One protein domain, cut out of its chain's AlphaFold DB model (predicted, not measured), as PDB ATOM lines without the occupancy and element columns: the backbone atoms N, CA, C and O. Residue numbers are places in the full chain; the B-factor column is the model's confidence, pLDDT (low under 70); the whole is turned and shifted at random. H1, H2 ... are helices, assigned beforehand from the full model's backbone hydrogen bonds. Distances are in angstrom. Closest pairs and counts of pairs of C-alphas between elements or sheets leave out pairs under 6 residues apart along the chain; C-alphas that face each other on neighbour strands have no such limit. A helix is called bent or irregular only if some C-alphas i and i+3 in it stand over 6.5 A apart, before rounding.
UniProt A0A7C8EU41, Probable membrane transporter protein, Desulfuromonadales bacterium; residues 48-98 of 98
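What this domain is: This is residues 48 to 98 of the 98 residues of the protein "Probable membrane transporter protein" of Desulfuromonadales bacterium (UniProt A0A7C8EU41). Two long helices, H1 and then H2, meet near their ends as an open V, with the one-residue link at its point and both arms sticking out with nothing beside them. The printed part has 51 residues with two named helices and no named strand, and its class is all helix. It is extended, with a radius of gyration of the C-alphas of 16.0 A, and flat, spanning 42 by 32 by 5 A.

Where its parts are: Find C-alpha 48 at (7.280, -122.514, 482.149); from there H1, residues 48 to 72, runs 35.6 A to C-alpha 72 at (2.558, -90.280, 496.524). Past Gly 73, H2, residues 74 to 96, runs 32.6 A to C-alpha 96 at (-18.097, -94.647, 467.315). H2 is neither bent nor irregular, but only just: C-alphas 76 and 79 are 6.1 A apart.

How they stand to each other: Look at Val 69 and Ile 77, whose C-alphas, 6.9 A apart, are the closest of H1 and H2. The two helices are close but not clearly touching, with 2 pairs of C-alphas within 8 A. They run opposite ways at a steep tilt of 57 degrees. In H1 every O i to N i+4 pair is within hydrogen-bond range; in H2, 17 of 19 are.

The domain as a whole: The C-alphas of Phe 48 and Phe 97, 42.5 A apart, are the two farthest apart. The printed part has no cut, and the link from H1 to H2 is tight. The mean pLDDT of the printed part is 78.0; look for values under 70 at residues 48 to 49, 72 to 74 and 97 to 98.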
ATOM      1  N   PHE A  48       6.908-122.987 480.805       66.56
ATOM      2  CA  PHE A  48       7.280-122.514 482.149       66.56
ATOM      3  C   PHE A  48       8.067-121.197 482.128       66.56
ATOM      4  O   PHE A  48       7.911-120.368 483.020       66.56
ATOM      5  N   LEU A  49       8.863-120.982 481.080       68.69
ATOM      6  CA  LEU A  49       9.635-119.759 480.875       68.69
ATOM      7  C   LEU A  49       8.721-118.529 480.693       68.69
ATOM      8  O   LEU A  49       8.954-117.493 481.305       68.69
ATOM      9  N   GLU A  50       7.632-118.655 479.935       71.19
ATOM     10  CA  GLU A  50       6.671-117.569 479.701       71.19
ATOM     11  C   GLU A  50       5.800-117.311 480.931       71.19
ATOM     12  O   GLU A  50       5.605-116.159 481.315       71.19
ATOM     13  N   GLY A  51       5.342-118.376 481.601       71.94
ATOM     14  CA  GLY A  51       4.589-118.267 482.852       71.94
ATOM     15  C   GLY A  51       5.398-117.593 483.965       71.94
ATOM     16  O   GLY A  51       4.875-116.745 484.689       71.94
ATOM     17  N   PHE A  52       6.695-117.899 484.059       74.25
ATOM     18  CA  PHE A  52       7.591-117.269 485.025       74.25
ATOM     19  C   PHE A  52       7.861-115.795 484.695       74.25
ATOM     20  O   PHE A  52       7.773-114.951 485.583       74.25
ATOM     21  N   VAL A  53       8.120-115.457 483.424       77.56
ATOM     22  CA  VAL A  53       8.309-114.060 482.987       77.56
ATOM     23  C   VAL A  53       7.039-113.235 483.214       77.56
ATOM     24  O   VAL A  53       7.109-112.115 483.724       77.56
ATOM     25  N   MET A  54       5.870-113.798 482.908       76.94
ATOM     26  CA  MET A  54       4.577-113.153 483.126       76.94
ATOM     27  C   MET A  54       4.291-112.947 484.619       76.94
ATOM     28  O   MET A  54       3.937-111.840 485.024       76.94
ATOM     29  N   GLY A  55       4.506-113.970 485.452       76.69
ATOM     30  CA  GLY A  55       4.332-113.881 486.903       76.69
ATOM     31  C   GLY A  55       5.294-112.884 487.556       76.69
ATOM     32  O   GLY A  55       4.871-112.043 488.351       76.69
ATOM     33  N   ALA A  56       6.573-112.908 487.171       79.19
ATOM     34  CA  ALA A  56       7.573-111.955 487.647       79.19
ATOM     35  C   ALA A  56       7.225-110.514 487.240       79.19
ATOM     36  O   ALA A  56       7.290-109.605 488.070       79.19
ATOM     37  N   GLY A  57       6.787-110.305 485.994       80.62
ATOM     38  CA  GLY A  57       6.333-109.004 485.503       80.62
ATOM     39  C   GLY A  57       5.111-108.480 486.261       80.62
ATOM     40  O   GLY A  57       5.097-107.324 486.687       80.62
ATOM     41  N   GLN A  58       4.114-109.336 486.507       80.94
ATOM     42  CA  GLN A  58       2.933-108.980 487.297       80.94
ATOM     43  C   GLN A  58       3.288-108.652 488.751       80.94
ATOM     44  O   GLN A  58       2.798-107.658 489.288       80.94
ATOM     45  N   PHE A  59       4.174-109.427 489.383       82.44
ATOM     46  CA  PHE A  59       4.597-109.195 490.764       82.44
ATOM     47  C   PHE A  59       5.393-107.892 490.916       82.44
ATOM     48  O   PHE A  59       5.117-107.089 491.813       82.44
ATOM     49  N   LEU A  60       6.347-107.639 490.014       84.69
ATOM     50  CA  LEU A  60       7.113-106.393 489.983       84.69
ATOM     51  C   LEU A  60       6.203-105.190 489.716       84.69
ATOM     52  O   LEU A  60       6.270-104.201 490.447       84.69
ATOM     53  N   GLY A  61       5.305-105.292 488.734       79.69
ATOM     54  CA  GLY A  61       4.340-104.244 488.407       79.69
ATOM     55  C   GLY A  61       3.392-103.932 489.568       79.69
ATOM     56  O   GLY A  61       3.215-102.763 489.918       79.69
ATOM     57  N   ALA A  62       2.850-104.956 490.233       81.44
ATOM     58  CA  ALA A  62       1.985-104.790 491.400       81.44
ATOM     59  C   ALA A  62       2.723-104.133 492.574       81.44
ATOM     60  O   ALA A  62       2.187-103.222 493.212       81.44
ATOM     61  N   ARG A  63       3.968-104.546 492.845       83.69
ATOM     62  CA  ARG A  63       4.774-103.993 493.939       83.69
ATOM     63  C   ARG A  63       5.168-102.542 493.676       83.69
ATOM     64  O   ARG A  63       5.017-101.710 494.567       83.69
ATOM     65  N   VAL A  64       5.635-102.220 492.468       82.69
ATOM     66  CA  VAL A  64       6.000-100.848 492.083       82.69
ATOM     67  C   VAL A  64       4.765 -99.949 492.053       82.69
ATOM     68  O   VAL A  64       4.792 -98.880 492.659       82.69
ATOM     69  N   GLY A  65       3.669-100.397 491.436       77.38
ATOM     70  CA  GLY A  65       2.413 -99.649 491.354       77.38
ATOM     71  C   GLY A  65       1.819 -99.348 492.729       77.38
ATOM     72  O   GLY A  65       1.546 -98.190 493.041       77.38
ATOM     73  N   SER A  66       1.714-100.358 493.597       78.75
ATOM     74  CA  SER A  66       1.177-100.186 494.956       78.75
ATOM     75  C   SER A  66       2.064 -99.268 495.798       78.75
ATOM     76  O   SER A  66       1.567 -98.397 496.509       78.75
ATOM     77  N   LYS A  67       3.393 -99.397 495.679       79.94
ATOM     78  CA  LYS A  67       4.340 -98.536 496.394       79.94
ATOM     79  C   LYS A  67       4.274 -97.090 495.900       79.94
ATOM     80  O   LYS A  67       4.369 -96.184 496.719       79.94
ATOM     81  N   LEU A  68       4.071 -96.853 494.601       76.50
ATOM     82  CA  LEU A  68       3.877 -95.506 494.054       76.50
ATOM     83  C   LEU A  68       2.595 -94.857 494.590       76.50
ATOM     84  O   LEU A  68       2.616 -93.689 494.977       76.50
ATOM     85  N   VAL A  69       1.508 -95.631 494.648       76.62
ATOM     86  CA  VAL A  69       0.204 -95.196 495.167       76.62
ATOM     87  C   VAL A  69       0.289 -94.844 496.652       76.62
ATOM     88  O   VAL A  69      -0.164 -93.776 497.053       76.62
ATOM     89  N   ILE A  70       0.931 -95.691 497.461       76.19
ATOM     90  CA  ILE A  70       1.099 -95.454 498.901       76.19
ATOM     91  C   ILE A  70       2.046 -94.269 499.159       76.19
ATOM     92  O   ILE A  70       1.783 -93.455 500.037       76.19
ATOM     93  N   LYS A  71       3.136 -94.133 498.385       72.88
ATOM     94  CA  LYS A  71       4.180 -93.120 498.630       72.88
ATOM     95  C   LYS A  71       3.820 -91.716 498.123       72.88
ATOM     96  O   LYS A  71       4.313 -90.744 498.684       72.88
ATOM     97  N   ARG A  72       3.003 -91.585 497.067       66.88
ATOM     98  CA  ARG A  72       2.558 -90.280 496.524       66.88
ATOM     99  C   ARG A  72       1.106 -89.920 496.866       66.88
ATOM    100  O   ARG A  72       0.668 -88.814 496.558       66.88
ATOM    101  N   GLY A  73       0.374 -90.828 497.511       67.69
ATOM    102  CA  GLY A  73      -0.988 -90.604 497.985       67.69
ATOM    103  C   GLY A  73      -2.010 -90.317 496.878       67.69
ATOM    104  O   GLY A  73      -1.761 -90.446 495.675       67.69
ATOM    105  N   THR A  74      -3.196 -89.881 497.300       62.38
ATOM    106  CA  THR A  74      -4.363 -89.560 496.458       62.38
ATOM    107  C   THR A  74      -4.095 -88.481 495.401       62.38
ATOM    108  O   THR A  74      -4.798 -88.436 494.390       62.38
ATOM    109  N   ALA A  75      -3.058 -87.656 495.589       70.75
ATOM    110  CA  ALA A  75      -2.634 -86.628 494.637       70.75
ATOM    111  C   ALA A  75      -2.075 -87.210 493.327       70.75
ATOM    112  O   ALA A  75      -2.190 -86.569 492.289       70.75
ATOM    113  N   PHE A  76      -1.523 -88.430 493.344       72.44
ATOM    114  CA  PHE A  76      -1.061 -89.113 492.128       72.44
ATOM    115  C   PHE A  76      -2.179 -89.907 491.442       72.44
ATOM    116  O   PHE A  76      -2.237 -89.982 490.217       72.44
ATOM    117  N   ILE A  77      -3.111 -90.458 492.223       75.75
ATOM    118  CA  ILE A  77      -4.233 -91.252 491.703       75.75
ATOM    119  C   ILE A  77      -5.192 -90.376 490.889       75.75
ATOM    120  O   ILE A  77      -5.626 -90.784 489.816       75.75
ATOM    121  N   ARG A  78      -5.502 -89.162 491.370       76.75
ATOM    122  CA  ARG A  78      -6.429 -88.234 490.697       76.75
ATOM    123  C   ARG A  78      -6.058 -87.922 489.236       76.75
ATOM    124  O   ARG A  78      -6.896 -88.176 488.375       76.75
ATOM    125  N   PRO A  79      -4.859 -87.402 488.911       82.31
ATOM    126  CA  PRO A  79      -4.504 -87.066 487.532       82.31
ATOM    127  C   PRO A  79      -4.391 -88.306 486.641       82.31
ATOM    128  O   PRO A  79      -4.825 -88.266 485.494       82.31
ATOM    129  N   VAL A  80      -3.888 -89.432 487.165       82.44
ATOM    130  CA  VAL A  80      -3.835 -90.705 486.423       82.44
ATOM    131  C   VAL A  80      -5.242 -91.203 486.086       82.44
ATOM    132  O   VAL A  80      -5.502 -91.622 484.964       82.44
ATOM    133  N   PHE A  81      -6.179 -91.109 487.028       77.44
ATOM    134  CA  PHE A  81      -7.564 -91.491 486.785       77.44
ATOM    135  C   PHE A  81      -8.224 -90.586 485.736       77.44
ATOM    136  O   PHE A  81      -8.807 -91.087 484.780       77.44
ATOM    137  N   ILE A  82      -8.084 -89.261 485.870       83.56
ATOM    138  CA  ILE A  82      -8.673 -88.288 484.933       83.56
ATOM    139  C   ILE A  82      -8.106 -88.471 483.519       83.56
ATOM    140  O   ILE A  82      -8.868 -88.514 482.556       83.56
ATOM    141  N   THR A  83      -6.787 -88.629 483.385       87.25
ATOM    142  CA  THR A  83      -6.144 -88.884 482.082       87.25
ATOM    143  C   THR A  83      -6.619 -90.195 481.465       87.25
ATOM    144  O   THR A  83      -6.918 -90.230 480.273       87.25
ATOM    145  N   MET A  84      -6.771 -91.255 482.263       83.25
ATOM    146  CA  MET A  84      -7.288 -92.529 481.774       83.25
ATOM    147  C   MET A  84      -8.748 -92.420 481.309       83.25
ATOM    148  O   MET A  84      -9.086 -92.969 480.265       83.25
ATOM    149  N   VAL A  85      -9.596 -91.681 482.034       83.12
ATOM    150  CA  VAL A  85     -10.991 -91.418 481.635       83.12
ATOM    151  C   VAL A  85     -11.045 -90.625 480.331       83.12
ATOM    152  O   VAL A  85     -11.761 -91.029 479.418       83.12
ATOM    153  N   LEU A  86     -10.257 -89.554 480.198       88.62
ATOM    154  CA  LEU A  86     -10.173 -88.774 478.958       88.62
ATOM    155  C   LEU A  86      -9.724 -89.636 477.775       88.62
ATOM    156  O   LEU A  86     -10.334 -89.582 476.709       88.62
ATOM    157  N   ALA A  87      -8.709 -90.480 477.969       87.50
ATOM    158  CA  ALA A  87      -8.248 -91.411 476.945       87.50
ATOM    159  C   ALA A  87      -9.331 -92.435 476.567       87.50
ATOM    160  O   ALA A  87      -9.482 -92.769 475.392       87.50
ATOM    161  N   LEU A  88     -10.104 -92.921 477.543       83.25
ATOM    162  CA  LEU A  88     -11.195 -93.862 477.298       83.25
ATOM    163  C   LEU A  88     -12.322 -93.213 476.491       83.25
ATOM    164  O   LEU A  88     -12.809 -93.816 475.540       83.25
ATOM    165  N   VAL A  89     -12.693 -91.978 476.838       86.12
ATOM    166  CA  VAL A  89     -13.689 -91.182 476.109       86.12
ATOM    167  C   VAL A  89     -13.214 -90.917 474.683       86.12
ATOM    168  O   VAL A  89     -13.955 -91.185 473.741       86.12
ATOM    169  N   ALA A  90     -11.963 -90.487 474.499       88.94
ATOM    170  CA  ALA A  90     -11.385 -90.271 473.174       88.94
ATOM    171  C   ALA A  90     -11.387 -91.557 472.331       88.94
ATOM    172  O   ALA A  90     -11.785 -91.542 471.167       88.94
ATOM    173  N   ARG A  91     -11.011 -92.694 472.930       85.88
ATOM    174  CA  ARG A  91     -11.052 -94.005 472.268       85.88
ATOM    175  C   ARG A  91     -12.475 -94.415 471.892       85.88
ATOM    176  O   ARG A  91     -12.666 -94.977 470.818       85.88
ATOM    177  N   LEU A  92     -13.450 -94.156 472.761       85.81
ATOM    178  CA  LEU A  92     -14.854 -94.479 472.517       85.81
ATOM    179  C   LEU A  92     -15.424 -93.636 471.371       85.81
ATOM    180  O   LEU A  92     -16.098 -94.185 470.505       85.81
ATOM    181  N   ILE A  93     -15.106 -92.339 471.329       86.75
ATOM    182  CA  ILE A  93     -15.479 -91.442 470.226       86.75
ATOM    183  C   ILE A  93     -14.846 -91.929 468.922       86.75
ATOM    184  O   ILE A  93     -15.546 -92.069 467.927       86.75
ATOM    185  N   TYR A  94     -13.555 -92.270 468.937       85.12
ATOM    186  CA  TYR A  94     -12.860 -92.788 467.758       85.12
ATOM    187  C   TYR A  94     -13.433 -94.125 467.256       85.12
ATOM    188  O   TYR A  94     -13.471 -94.357 466.055       85.12
ATOM    189  N   GLN A  95     -13.896 -94.999 468.158       79.88
ATOM    190  CA  GLN A  95     -14.604 -96.229 467.785       79.88
ATOM    191  C   GLN A  95     -16.042 -96.003 467.312       79.88
ATOM    192  O   GLN A  95     -16.526 -96.827 466.558       79.88
ATOM    193  N   ASN A  96     -16.735 -94.956 467.771       75.62
ATOM    194  CA  ASN A  96     -18.097 -94.647 467.315       75.62
ATOM    195  C   ASN A  96     -18.115 -93.880 465.986       75.62
ATOM    196  O   ASN A  96     -19.089 -93.970 465.250       75.62
ATOM    197  N   PHE A  97     -17.065 -93.111 465.683       69.56
ATOM    198  CA  PHE A  97     -16.927 -92.388 464.413       69.56
ATOM    199  C   PHE A  97     -16.350 -93.241 463.271       69.56
ATOM    200  O   PHE A  97     -16.239 -92.744 462.149       69.56
ATOM    201  N   LYS A  98     -15.972 -94.495 463.541       47.09
ATOM    202  CA  LYS A  98     -15.483 -95.464 462.558       47.09
ATOM    203  C   LYS A  98     -16.454 -96.631 462.452       47.09
ATOM    204  O   LYS A  98     -16.647 -97.106 461.315       47.09
TER     205      LYS A  98